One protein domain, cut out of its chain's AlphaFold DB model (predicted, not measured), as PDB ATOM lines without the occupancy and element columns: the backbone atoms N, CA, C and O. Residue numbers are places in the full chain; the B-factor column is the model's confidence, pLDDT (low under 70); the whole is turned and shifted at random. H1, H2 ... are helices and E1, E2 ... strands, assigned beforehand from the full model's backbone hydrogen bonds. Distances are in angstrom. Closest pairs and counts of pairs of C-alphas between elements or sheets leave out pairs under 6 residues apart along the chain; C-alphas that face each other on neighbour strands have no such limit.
ATOM      1  N   PRO A 178     -24.477  11.622  41.866       56.66
ATOM      2  CA  PRO A 178     -24.350  12.435  40.646       56.66
ATOM      3  C   PRO A 178     -24.827  13.894  40.807       56.66
ATOM      4  O   PRO A 178     -24.505  14.754  39.987       56.66
ATOM      5  N   GLY A 179     -25.572  14.198  41.874       56.66
ATOM      6  CA  GLY A 179     -26.030  15.551  42.186       56.66
ATOM      7  C   GLY A 179     -24.901  16.539  42.490       56.66
ATOM      8  O   GLY A 179     -24.963  17.676  42.029       56.66
ATOM      9  N   GLU A 180     -23.842  16.128  43.196       63.84
ATOM     10  CA  GLU A 180     -22.769  17.058  43.593       63.84
ATOM     11  C   GLU A 180     -21.954  17.537  42.384       63.84
ATOM     12  O   GLU A 180     -21.632  18.720  42.264       63.84
ATOM     13  N   GLN A 181     -21.723  16.646  41.420       68.94
ATOM     14  CA  GLN A 181     -20.944  16.955  40.225       68.94
ATOM     15  C   GLN A 181     -21.720  17.832  39.230       68.94
ATOM     16  O   GLN A 181     -21.147  18.716  38.593       68.94
ATOM     17  N   LEU A 182     -23.045  17.654  39.136       65.12
ATOM     18  CA  LEU A 182     -23.905  18.535  38.338       65.12
ATOM     19  C   LEU A 182     -24.019  19.938  38.937       65.12
ATOM     20  O   LEU A 182     -24.069  20.910  38.182       65.12
ATOM     21  N   VAL A 183     -24.044  20.058  40.269       70.88
ATOM     22  CA  VAL A 183     -24.056  21.362  40.950       70.88
ATOM     23  C   VAL A 183     -22.761  22.126  40.675       70.88
ATOM     24  O   VAL A 183     -22.814  23.311  40.350       70.88
ATOM     25  N   GLU A 184     -21.611  21.454  40.698       73.38
ATOM     26  CA  GLU A 184     -20.331  22.104  40.413       73.38
ATOM     27  C   GLU A 184     -20.224  22.571  38.949       73.38
ATOM     28  O   GLU A 184     -19.837  23.713  38.685       73.38
ATOM     29  N   VAL A 185     -20.655  21.748  37.985       75.50
ATOM     30  CA  VAL A 185     -20.728  22.149  36.565       75.50
ATOM     31  C   VAL A 185     -21.718  23.302  36.369       75.50
ATOM     32  O   VAL A 185     -21.447  24.233  35.607       75.50
ATOM     33  N   ALA A 186     -22.853  23.280  37.070       71.12
ATOM     34  CA  ALA A 186     -23.841  24.349  37.021       71.12
ATOM     35  C   ALA A 186     -23.268  25.686  37.514       71.12
ATOM     36  O   ALA A 186     -23.430  26.709  36.841       71.12
ATOM     37  N   ASP A 187     -22.558  25.678  38.639       75.81
ATOM     38  CA  ASP A 187     -21.923  26.873  39.191       75.81
ATOM     39  C   ASP A 187     -20.815  27.401  38.267       75.81
ATOM     40  O   ASP A 187     -20.728  28.612  38.038       75.81
ATOM     41  N   GLN A 188     -20.032  26.516  37.644       79.94
ATOM     42  CA  GLN A 188     -19.040  26.906  36.637       79.94
ATOM     43  C   GLN A 188     -19.690  27.536  35.394       79.94
ATOM     44  O   GLN A 188     -19.203  28.562  34.908       79.94
ATOM     45  N   LEU A 189     -20.808  26.986  34.905       75.56
ATOM     46  CA  LEU A 189     -21.571  27.552  33.783       75.56
ATOM     47  C   LEU A 189     -22.151  28.933  34.123       75.56
ATOM     48  O   LEU A 189     -22.130  29.827  33.275       75.56
ATOM     49  N   VAL A 190     -22.630  29.139  35.354       77.38
ATOM     50  CA  VAL A 190     -23.126  30.448  35.815       77.38
ATOM     51  C   VAL A 190     -21.984  31.462  35.916       77.38
ATOM     52  O   VAL A 190     -22.121  32.584  35.423       77.38
ATOM     53  N   GLN A 191     -20.838  31.065  36.478       82.12
ATOM     54  CA  GLN A 191     -19.649  31.922  36.569       82.12
ATOM     55  C   GLN A 191     -19.114  32.321  35.185       82.12
ATOM     56  O   GLN A 191     -18.643  33.442  35.005       82.12
ATOM     57  N   HIS A 192     -19.253  31.443  34.188       81.50
ATOM     58  CA  HIS A 192     -18.781  31.666  32.819       81.50
ATOM     59  C   HIS A 192     -19.913  31.960  31.828       81.50
ATOM     60  O   HIS A 192     -19.716  31.829  30.619       81.50
ATOM     61  N   ALA A 193     -21.081  32.419  32.290       77.38
ATOM     62  CA  ALA A 193     -22.238  32.682  31.428       77.38
ATOM     63  C   ALA A 193     -21.909  33.630  30.255       77.38
ATOM     64  O   ALA A 193     -22.463  33.512  29.166       77.38
ATOM     65  N   GLN A 194     -20.944  34.530  30.445       75.31
ATOM     66  CA  GLN A 194     -20.437  35.431  29.407       75.31
ATOM     67  C   GLN A 194     -19.728  34.690  28.262       75.31
ATOM     68  O   GLN A 194     -19.869  35.077  27.103       75.31
ATOM     69  N   VAL A 195     -19.026  33.598  28.567       76.38
ATOM     70  CA  VAL A 195     -18.398  32.719  27.572       76.38
ATOM     71  C   VAL A 195     -19.469  31.897  26.846       76.38
ATOM     72  O   VAL A 195     -19.408  31.763  25.624       76.38
ATOM     73  N   LEU A 196     -20.513  31.451  27.559       72.06
ATOM     74  CA  LEU A 196     -21.661  30.735  26.972       72.06
ATOM     75  C   LEU A 196     -22.487  31.598  26.010       72.06
ATOM     76  O   LEU A 196     -23.134  31.094  25.098       72.06
ATOM     77  N   LEU A 197     -22.482  32.916  26.206       70.00
ATOM     78  CA  LEU A 197     -23.137  33.856  25.298       70.00
ATOM     79  C   LEU A 197     -22.370  34.035  23.987       70.00
ATOM     80  O   LEU A 197     -22.974  34.400  22.979       70.00
ATOM     81  N   ALA A 198     -21.053  33.827  24.000       73.06
ATOM     82  CA  ALA A 198     -20.187  34.006  22.840       73.06
ATOM     83  C   ALA A 198     -19.957  32.704  22.057       73.06
ATOM     84  O   ALA A 198     -19.596  32.761  20.882       73.06
ATOM     85  N   ALA A 199     -20.183  31.549  22.686       70.69
ATOM     86  CA  ALA A 199     -19.945  30.236  22.105       70.69
ATOM     87  C   ALA A 199     -21.215  29.377  22.104       70.69
ATOM     88  O   ALA A 199     -22.036  29.434  23.012       70.69
ATOM     89  N   GLU A 200     -21.373  28.543  21.078       72.06
ATOM     90  CA  GLU A 200     -22.340  27.450  21.132       72.06
ATOM     91  C   GLU A 200     -21.852  26.433  22.162       72.06
ATOM     92  O   GLU A 200     -20.792  25.839  21.978       72.06
ATOM     93  N   VAL A 201     -22.619  26.231  23.231       70.44
ATOM     94  CA  VAL A 201     -22.271  25.244  24.255       70.44
ATOM     95  C   VAL A 201     -23.134  24.015  24.078       70.44
ATOM     96  O   VAL A 201     -24.368  24.088  24.042       70.44
ATOM     97  N   ARG A 202     -22.441  22.889  23.928       73.31
ATOM     98  CA  ARG A 202     -23.010  21.552  23.899       73.31
ATOM     99  C   ARG A 202     -22.668  20.906  25.224       73.31
ATOM    100  O   ARG A 202     -21.504  20.619  25.477       73.31
ATOM    101  N   LEU A 203     -23.672  20.718  26.069       74.81
ATOM    102  CA  LEU A 203     -23.505  19.868  27.237       74.81
ATOM    103  C   LEU A 203     -23.759  18.438  26.776       74.81
ATOM    104  O   LEU A 203     -24.866  18.143  26.327       74.81
ATOM    105  N   VAL A 204     -22.735  17.594  26.841       73.75
ATOM    106  CA  VAL A 204     -22.838  16.165  26.551       73.75
ATOM    107  C   VAL A 204     -22.813  15.438  27.886       73.75
ATOM    108  O   VAL A 204     -21.791  15.430  28.567       73.75
ATOM    109  N   VAL A 205     -23.950  14.879  28.291       77.19
ATOM    110  CA  VAL A 205     -24.030  14.043  29.493       77.19
ATOM    111  C   VAL A 205     -24.049  12.589  29.044       77.19
ATOM    112  O   VAL A 205     -24.967  12.187  28.329       77.19
ATOM    113  N   HIS A 206     -23.027  11.833  29.442       67.69
ATOM    114  CA  HIS A 206     -22.983  10.383  29.283       67.69
ATOM    115  C   HIS A 206     -23.642   9.751  30.504       67.69
ATOM    116  O   HIS A 206     -23.171   9.938  31.628       67.69
ATOM    117  N   LEU A 207     -24.751   9.057  30.279       69.44
ATOM    118  CA  LEU A 207     -25.393   8.237  31.295       69.44
ATOM    119  C   LEU A 207     -24.912   6.811  31.062       69.44
ATOM    120  O   LEU A 207     -25.263   6.208  30.046       69.44
ATOM    121  N   VAL A 208     -24.072   6.329  31.971       71.38
ATOM    122  CA  VAL A 208     -23.654   4.929  31.994       71.38
ATOM    123  C   VAL A 208     -24.629   4.201  32.910       71.38
ATOM    124  O   VAL A 208     -24.816   4.598  34.065       71.38
ATOM    125  N   GLU A 209     -25.304   3.196  32.361       68.62
ATOM    126  CA  GLU A 209     -26.102   2.260  33.145       68.62
ATOM    127  C   GLU A 209     -25.136   1.392  33.950       68.62
ATOM    128  O   GLU A 209     -24.244   0.751  33.396       68.62
ATOM    129  N   VAL A 210     -25.244   1.453  35.276       70.81
ATOM    130  CA  VAL A 210     -24.462   0.592  36.162       70.81
ATOM    131  C   VAL A 210     -25.317  -0.627  36.470       70.81
ATOM    132  O   VAL A 210     -25.926  -0.681  37.537       70.81
ATOM    133  N   ASP A 211     -25.375  -1.569  35.532       62.84
ATOM    134  CA  ASP A 211     -25.926  -2.904  35.768       62.84
ATOM    135  C   ASP A 211     -24.814  -3.971  35.778       62.84
ATOM    136  O   ASP A 211     -23.715  -3.801  35.238       62.84
ATOM    137  N   ASP A 212     -25.076  -5.052  36.516       57.88
ATOM    138  CA  ASP A 212     -24.113  -6.091  36.890       57.88
ATOM    139  C   ASP A 212     -23.423  -6.741  35.675       57.88
ATOM    140  O   ASP A 212     -24.052  -7.403  34.853       57.88
ATOM    141  N   ALA A 213     -22.093  -6.601  35.639       58.53
ATOM    142  CA  ALA A 213     -21.092  -7.342  34.863       58.53
ATOM    143  C   ALA A 213     -21.636  -8.429  33.907       58.53
ATOM    144  O   ALA A 213     -21.589  -9.624  34.225       58.53
ATOM    145  N   GLY A 214     -22.083  -8.046  32.708       59.97
ATOM    146  CA  GLY A 214     -22.594  -9.040  31.765       59.97
ATOM    147  C   GLY A 214     -22.691  -8.631  30.304       59.97
ATOM    148  O   GLY A 214     -22.273  -9.415  29.452       59.97
ATOM    149  N   GLU A 215     -23.218  -7.453  29.988       61.94
ATOM    150  CA  GLU A 215     -23.526  -7.076  28.604       61.94
ATOM    151  C   GLU A 215     -23.120  -5.614  28.355       61.94
ATOM    152  O   GLU A 215     -23.188  -4.780  29.250       61.94
ATOM    153  N   ASP A 216     -22.582  -5.331  27.164       60.53
ATOM    154  CA  ASP A 216     -22.173  -3.977  26.775       60.53
ATOM    155  C   ASP A 216     -23.431  -3.113  26.579       60.53
ATOM    156  O   ASP A 216     -24.093  -3.204  25.539       60.53
ATOM    157  N   ASP A 217     -23.764  -2.283  27.569       65.12
ATOM    158  CA  ASP A 217     -24.928  -1.402  27.497       65.12
ATOM    159  C   ASP A 217     -24.679  -0.160  26.637       65.12
ATOM    160  O   ASP A 217     -23.586   0.409  26.554       65.12
ATOM    161  N   ALA A 218     -25.736   0.252  25.940       58.12
ATOM    162  CA  ALA A 218     -25.709   1.382  25.030       58.12
ATOM    163  C   ALA A 218     -25.696   2.704  25.814       58.12
ATOM    164  O   ALA A 218     -26.713   3.103  26.379       58.12
ATOM    165  N   ASP A 219     -24.571   3.420  25.769       72.75
ATOM    166  CA  ASP A 219     -24.438   4.758  26.354       72.75
ATOM    167  C   ASP A 219     -25.576   5.693  25.901       72.75
ATOM    168  O   ASP A 219     -25.757   5.965  24.704       72.75
ATOM    169  N   VAL A 220     -26.322   6.253  26.861       65.56
ATOM    170  CA  VAL A 220     -27.305   7.303  26.570       65.56
ATOM    171  C   VAL A 220     -26.606   8.653  26.642       65.56
ATOM    172  O   VAL A 220     -26.231   9.141  27.707       65.56
ATOM    173  N   MET A 221     -26.461   9.282  25.477       66.06
ATOM    174  CA  MET A 221     -25.915  10.627  25.352       66.06
ATOM    175  C   MET A 221     -27.047  11.659  25.334       66.06
ATOM    176  O   MET A 221     -27.864  11.684  24.409       66.06
ATOM    177  N   VAL A 222     -27.072  12.552  26.324       71.38
ATOM    178  CA  VAL A 222     -27.957  13.726  26.319       71.38
ATOM    179  C   VAL A 222     -27.157  14.930  25.843       71.38
ATOM    180  O   VAL A 222     -26.266  15.400  26.548       71.38
ATOM    181  N   VAL A 223     -27.481  15.442  24.651       73.75
ATOM    182  CA  VAL A 223     -26.878  16.675  24.122       73.75
ATOM    183  C   VAL A 223     -27.832  17.844  24.339       73.75
ATOM    184  O   VAL A 223     -28.858  17.951  23.665       73.75
ATOM    185  N   LEU A 224     -27.484  18.751  25.252       77.12
ATOM    186  CA  LEU A 224     -28.181  20.026  25.410       77.12
ATOM    187  C   LEU A 224     -27.484  21.084  24.556       77.12
ATOM    188  O   LEU A 224     -26.335  21.448  24.815       77.12
ATOM    189  N   ARG A 225     -28.187  21.605  23.547       77.88
ATOM    190  CA  ARG A 225     -27.705  22.726  22.733       77.88
ATOM    191  C   ARG A 225     -28.396  24.004  23.179       77.88
ATOM    192  O   ARG A 225     -29.589  24.186  22.937       77.88
ATOM    193  N   VAL A 226     -27.643  24.907  23.793       80.00
ATOM    194  CA  VAL A 226     -28.166  26.227  24.159       80.00
ATOM    195  C   VAL A 226     -27.782  27.222  23.070       80.00
ATOM    196  O   VAL A 226     -26.607  27.473  22.806       80.00
ATOM    197  N   LEU A 227     -28.783  27.786  22.395       78.12
ATOM    198  CA  LEU A 227     -28.558  28.811  21.381       78.12
ATOM    199  C   LEU A 227     -28.187  30.129  22.070       78.12
ATOM    200  O   LEU A 227     -29.060  30.829  22.586       78.12
ATOM    201  N   GLY A 228     -26.908  30.507  22.009       80.50
ATOM    202  CA  GLY A 228     -26.399  31.752  22.600       80.50
ATOM    203  C   GLY A 228     -27.171  33.007  22.173       80.50
ATOM    204  O   GLY A 228     -27.313  33.934  22.962       80.50
ATOM    205  N   ARG A 229     -27.785  33.016  20.977       78.25
ATOM    206  CA  ARG A 229     -28.653  34.119  20.513       78.25
ATOM    207  C   ARG A 229     -29.871  34.355  21.409       78.25
ATOM    208  O   ARG A 229     -30.257  35.502  21.606       78.25
ATOM    209  N   VAL A 230     -30.465  33.293  21.957       75.50
ATOM    210  CA  VAL A 230     -31.625  33.396  22.858       75.50
ATOM    211  C   VAL A 230     -31.196  34.004  24.188       75.50
ATOM    212  O   VAL A 230     -31.838  34.923  24.687       75.50
ATOM    213  N   LEU A 231     -30.058  33.553  24.719       77.06
ATOM    214  CA  LEU A 231     -29.495  34.099  25.949       77.06
ATOM    215  C   LEU A 231     -29.022  35.554  25.773       77.06
ATOM    216  O   LEU A 231     -29.222  36.370  26.668       77.06
ATOM    217  N   GLN A 232     -28.462  35.919  24.613       80.88
ATOM    218  CA  GLN A 232     -28.089  37.305  24.298       80.88
ATOM    219  C   GLN A 232     -29.309  38.225  24.226       80.88
ATOM    220  O   GLN A 232     -29.246  39.355  24.716       80.88
ATOM    221  N   LEU A 233     -30.411  37.750  23.640       76.38
ATOM    222  CA  LEU A 233     -31.661  38.501  23.570       76.38
ATOM    223  C   LEU A 233     -32.263  38.693  24.967       76.38
ATOM    224  O   LEU A 233     -32.593  39.818  25.333       76.38
ATOM    225  N   LEU A 234     -32.302  37.634  25.782       70.50
ATOM    226  CA  LEU A 234     -32.720  37.718  27.185       70.50
ATOM    227  C   LEU A 234     -31.851  38.701  27.977       70.50
ATOM    228  O   LEU A 234     -32.389  39.499  28.735       70.50
ATOM    229  N   ARG A 235     -30.535  38.728  27.737       81.56
ATOM    230  CA  ARG A 235     -29.623  39.689  28.374       81.56
ATOM    231  C   ARG A 235     -29.974  41.137  28.057       81.56
ATOM    232  O   ARG A 235     -29.953  41.981  28.944       81.56
ATOM    233  N   HIS A 236     -30.292  41.425  26.795       83.62
ATOM    234  CA  HIS A 236     -30.624  42.785  26.360       83.62
ATOM    235  C   HIS A 236     -31.975  43.257  26.899       83.62
ATOM    236  O   HIS A 236     -32.158  44.452  27.103       83.62
ATOM    237  N   VAL A 237     -32.913  42.333  27.111       74.62
ATOM    238  CA  VAL A 237     -34.273  42.661  27.555       74.62
ATOM    239  C   VAL A 237     -34.388  42.676  29.081       74.62
ATOM    240  O   VAL A 237     -35.117  43.500  29.622       74.62
ATOM    241  N   LEU A 238     -33.683  41.780  29.774       76.38
ATOM    242  CA  LEU A 238     -33.908  41.498  31.194       76.38
ATOM    243  C   LEU A 238     -32.700  41.802  32.095       76.38
ATOM    244  O   LEU A 238     -32.842  41.777  33.313       76.38
ATOM    245  N   GLY A 239     -31.531  42.111  31.527       82.50
ATOM    246  CA  GLY A 239     -30.299  42.345  32.285       82.50
ATOM    247  C   GLY A 239     -29.557  41.060  32.675       82.50
ATOM    248  O   GLY A 239     -30.075  39.947  32.553       82.50
ATOM    249  N   ASP A 240     -28.306  41.214  33.117       77.94
ATOM    250  CA  ASP A 240     -27.379  40.097  33.371       77.94
ATOM    251  C   ASP A 240     -27.860  39.160  34.497       77.94
ATOM    252  O   ASP A 240     -27.736  37.937  34.381       77.94
ATOM    253  N   ASP A 241     -28.494  39.710  35.537       82.00
ATOM    254  CA  ASP A 241     -28.975  38.948  36.699       82.00
ATOM    255  C   ASP A 241     -30.093  37.960  36.329       82.00
ATOM    256  O   ASP A 241     -30.160  36.839  36.842       82.00
ATOM    257  N   VAL A 242     -30.954  38.335  35.380       82.25
ATOM    258  CA  VAL A 242     -32.086  37.499  34.960       82.25
ATOM    259  C   VAL A 242     -31.627  36.352  34.061       82.25
ATOM    260  O   VAL A 242     -32.194  35.257  34.119       82.25
ATOM    261  N   VAL A 243     -30.565  36.551  33.274       76.50
ATOM    262  CA  VAL A 243     -29.960  35.472  32.477       76.50
ATOM    263  C   VAL A 243     -29.322  34.428  33.388       76.50
ATOM    264  O   VAL A 243     -29.546  33.233  33.183       76.50
ATOM    265  N   GLN A 244     -28.597  34.852  34.427       83.88
ATOM    266  CA  GLN A 244     -28.043  33.926  35.419       83.88
ATOM    267  C   GLN A 244     -29.145  33.134  36.132       83.88
ATOM    268  O   GLN A 244     -29.022  31.918  36.280       83.88
ATOM    269  N   GLN A 245     -30.254  33.786  36.501       84.50
ATOM    270  CA  GLN A 245     -31.410  33.101  37.087       84.50
ATOM    271  C   GLN A 245     -32.031  32.068  36.139       84.50
ATOM    272  O   GLN A 245     -32.355  30.966  36.578       84.50
ATOM    273  N   HIS A 246     -32.160  32.373  34.844       77.38
ATOM    274  CA  HIS A 246     -32.720  31.432  33.867       77.38
ATOM    275  C   HIS A 246     -31.810  30.229  33.621       77.38
ATOM    276  O   HIS A 246     -32.292  29.097  33.589       77.38
ATOM    277  N   VAL A 247     -30.500  30.447  33.491       83.44
ATOM    278  CA  VAL A 247     -29.527  29.350  33.364       83.44
ATOM    279  C   VAL A 247     -29.572  28.469  34.614       83.44
ATOM    280  O   VAL A 247     -29.673  27.246  34.500       83.44
ATOM    281  N   ARG A 248     -29.610  29.082  35.804       84.44
ATOM    282  CA  ARG A 248     -29.741  28.367  37.078       84.44
ATOM    283  C   ARG A 248     -31.040  27.563  37.152       84.44
ATOM    284  O   ARG A 248     -30.997  26.413  37.577       84.44
ATOM    285  N   LEU A 249     -32.162  28.121  36.694       83.75
ATOM    286  CA  LEU A 249     -33.455  27.434  36.649       83.75
ATOM    287  C   LEU A 249     -33.420  26.211  35.725       83.75
ATOM    288  O   LEU A 249     -33.854  25.137  36.131       83.75
ATOM    289  N   VAL A 250     -32.872  26.341  34.512       83.56
ATOM    290  CA  VAL A 250     -32.750  25.218  33.563       83.56
ATOM    291  C   VAL A 250     -31.893  24.097  34.153       83.56
ATOM    292  O   VAL A 250     -32.273  22.929  34.076       83.56
ATOM    293  N   LEU A 251     -30.782  24.446  34.801       84.12
ATOM    294  CA  LEU A 251     -29.915  23.480  35.478       84.12
ATOM    295  C   LEU A 251     -30.623  22.804  36.662       84.12
ATOM    296  O   LEU A 251     -30.490  21.596  36.831       84.12
ATOM    297  N   HIS A 252     -31.443  23.535  37.426       82.19
ATOM    298  CA  HIS A 252     -32.255  22.949  38.503       82.19
ATOM    299  C   HIS A 252     -33.327  21.994  37.970       82.19
ATOM    300  O   HIS A 252     -33.557  20.950  38.575       82.19
ATOM    301  N   VAL A 253     -33.965  22.313  36.840       82.50
ATOM    302  CA  VAL A 253     -34.947  21.424  36.201       82.50
ATOM    303  C   VAL A 253     -34.276  20.149  35.695       82.50
ATOM    304  O   VAL A 253     -34.810  19.063  35.907       82.50
ATOM    305  N   LEU A 254     -33.094  20.259  35.082       80.56
ATOM    306  CA  LEU A 254     -32.312  19.093  34.664       80.56
ATOM    307  C   LEU A 254     -31.883  18.249  35.865       80.56
ATOM    308  O   LEU A 254     -32.058  17.036  35.839       80.56
ATOM    309  N   HIS A 255     -31.395  18.872  36.937       83.94
ATOM    310  CA  HIS A 255     -31.040  18.165  38.166       83.94
ATOM    311  C   HIS A 255     -32.251  17.447  38.776       83.94
ATOM    312  O   HIS A 255     -32.172  16.263  39.082       83.94
ATOM    313  N   ALA A 256     -33.397  18.123  38.895       78.50
ATOM    314  CA  ALA A 256     -34.630  17.508  39.383       78.50
ATOM    315  C   ALA A 256     -35.082  16.345  38.488       78.50
ATOM    316  O   ALA A 256     -35.508  15.313  39.000       78.50
ATOM    317  N   TYR A 257     -34.948  16.479  37.167       80.94
ATOM    318  CA  TYR A 257     -35.210  15.394  36.225       80.94
ATOM    319  C   TYR A 257     -34.277  14.201  36.471       80.94
ATOM    320  O   TYR A 257     -34.761  13.082  36.588       80.94
ATOM    321  N   PHE A 258     -32.970  14.426  36.627       79.50
ATOM    322  CA  PHE A 258     -32.009  13.357  36.913       79.50
ATOM    323  C   PHE A 258     -32.236  12.690  38.267       79.50
ATOM    324  O   PHE A 258     -32.103  11.480  38.345       79.50
ATOM    325  N   VAL A 259     -32.632  13.428  39.308       79.69
ATOM    326  CA  VAL A 259     -33.009  12.830  40.600       79.69
ATOM    327  C   VAL A 259     -34.262  11.962  40.443       79.69
ATOM    328  O   VAL A 259     -34.282  10.817  40.884       79.69
ATOM    329  N   LEU A 260     -35.286  12.458  39.740       74.75
ATOM    330  CA  LEU A 260     -36.532  11.717  39.513       74.75
ATOM    331  C   LEU A 260     -36.353  10.473  38.628       74.75
ATOM    332  O   LEU A 260     -37.077   9.492  38.802       74.75
ATOM    333  N   VAL A 261     -35.438  10.520  37.655       74.12
ATOM    334  CA  VAL A 261     -35.111   9.376  36.788       74.12
ATOM    335  C   VAL A 261     -34.122   8.428  37.471       74.12
ATOM    336  O   VAL A 261     -34.286   7.217  37.365       74.12
ATOM    337  N   GLY A 262     -33.149   8.959  38.214       72.56
ATOM    338  CA  GLY A 262     -32.141   8.203  38.961       72.56
ATOM    339  C   GLY A 262     -32.726   7.379  40.108       72.56
ATOM    340  O   GLY A 262     -32.238   6.294  40.394       72.56
ATOM    341  N   ASP A 263     -33.861   7.791  40.680       47.66
ATOM    342  CA  ASP A 263     -34.621   6.946  41.617       47.66
ATOM    343  C   ASP A 263     -35.171   5.654  40.967       47.66
ATOM    344  O   ASP A 263     -35.705   4.786  41.661       47.66
ATOM    345  N   ARG A 264     -35.070   5.504  39.637       49.22
ATOM    346  CA  ARG A 264     -35.483   4.301  38.895       49.22
ATOM    347  C   ARG A 264     -34.338   3.537  38.224       49.22
ATOM    348  O   ARG A 264     -34.598   2.431  37.766       49.22
ATOM    349  N   ALA A 265     -33.126   4.091  38.168       46.59
ATOM    350  CA  ALA A 265     -31.944   3.457  37.581       46.59
ATOM    351  C   ALA A 265     -30.667   4.034  38.213       46.59
ATOM    352  O   ALA A 265     -30.546   5.251  38.367       46.59
ATOM    353  N   THR A 266     -29.696   3.188  38.560       47.44
ATOM    354  CA  THR A 266     -28.365   3.605  39.028       47.44
ATOM    355  C   THR A 266     -27.587   4.235  37.875       47.44
ATOM    356  O   THR A 266     -26.872   3.571  37.136       47.44
ATOM    357  N   VAL A 267     -27.773   5.543  37.695       50.38
ATOM    358  CA  VAL A 267     -27.110   6.323  36.647       50.38
ATOM    359  C   VAL A 267     -25.830   6.938  37.203       50.38
ATOM    360  O   VAL A 267     -25.882   7.857  38.028       50.38
ATOM    361  N   GLU A 268     -24.676   6.477  36.722       44.75
ATOM    362  CA  GLU A 268     -23.403   7.154  36.968       44.75
ATOM    363  C   GLU A 268     -23.231   8.259  35.915       44.75
ATOM    364  O   GLU A 268     -22.949   8.013  34.742       44.75
ATOM    365  N   ALA A 269     -23.466   9.511  36.320       43.16
ATOM    366  CA  ALA A 269     -23.258  10.668  35.457       43.16
ATOM    367  C   ALA A 269     -21.774  11.048  35.471       43.16
ATOM    368  O   ALA A 269     -21.319  11.806  36.328       43.16
ATOM    369  N   LYS A 270     -21.004  10.549  34.502       40.06
ATOM    370  CA  LYS A 270     -19.615  10.980  34.333       40.06
ATOM    371  C   LYS A 270     -19.595  12.304  33.578       40.06
ATOM    372  O   LYS A 270     -19.792  12.348  32.363       40.06
ATOM    373  N   ALA A 271     -19.359  13.401  34.296       38.56
ATOM    374  CA  ALA A 271     -19.108  14.692  33.668       38.56
ATOM    375  C   ALA A 271     -17.774  14.626  32.907       38.56
ATOM    376  O   ALA A 271     -16.699  14.794  33.486       38.56
TER     377      ALA A 271
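AT A GLANCE: This is residues 178 to 271 of the 395 residues of an uncharacterized protein of Anopheles atroparvus (UniProt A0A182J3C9). A long rod: the strand hairpin of E1 and E2 runs lengthwise, H1 lies lengthwise over the sheet's face, over E1 and E3, and the long H4 runs alongside H1, the opposite way, only grazing the sheet. H2 and H3 lie near one end, the hairpin's turn around Gly 214 makes the other, and short E3 pairs with E1. The 94 printed residues include four named helices and three named strands, in the order H1, H2, E1, E2, H3, H4, E3. The sheet, E2, E1, E3, is antiparallel throughout; the class is mixed, helices and strands. The whole is loose, with a radius of gyration of the C-alphas of 15.4 A and spans of 52, 21 and 16 A.

HOW THE PARTS SIT: H1, residues 178 to 191, is on the sheet at a height of 10.2 A, over E1, residues 201 to 209, and E3, residues 267 to 270. H1 touches H4, residues 240 to 262, at a shallow tilt of 13 degrees, opposite ways; the closest C-alphas, of Val 190 and Gln 244, are 6.0 A apart. H4 only grazes the sheet, with residues 247 to 262. H2, residues 193 to 198, touches H3, residues 228 to 238, with the C-alphas of Leu 197 and Gly 228 closest at 4.7 A. E1 and E2, residues 220 to 226, form a hairpin; N 205 and O 222 are 2.9 A apart, within hydrogen-bond range. Between E1 and E3, N 268 and O 208 are 3.3 A apart, also within range. E2, H3, H4 and E3 make a split strand-helix-strand unit, two strands running the same way with E1 between them, its crossover right-handed. Every O i to N i+4 pair is within range in H1, H3 and H4; in H2, 1 of 2.

IN THESE COORDINATES: H1 begins at C-alpha 178 (-24.350, 12.435, 40.646) and is 20.5 A long. E1 is 24.9 A, E2 19.1 A, H3 15.0 A and H4 32.7 A; E3 ends at C-alpha 270 (-19.615, 10.980, 34.333).

THE WHOLE: The C-alphas of Gly 214 and Val 237 are farthest apart, at 53.2 A. The printed part has no cut, and no link is long. pLDDT is under 70 for 27 residues, among them 211 to 218 and 263 to 271.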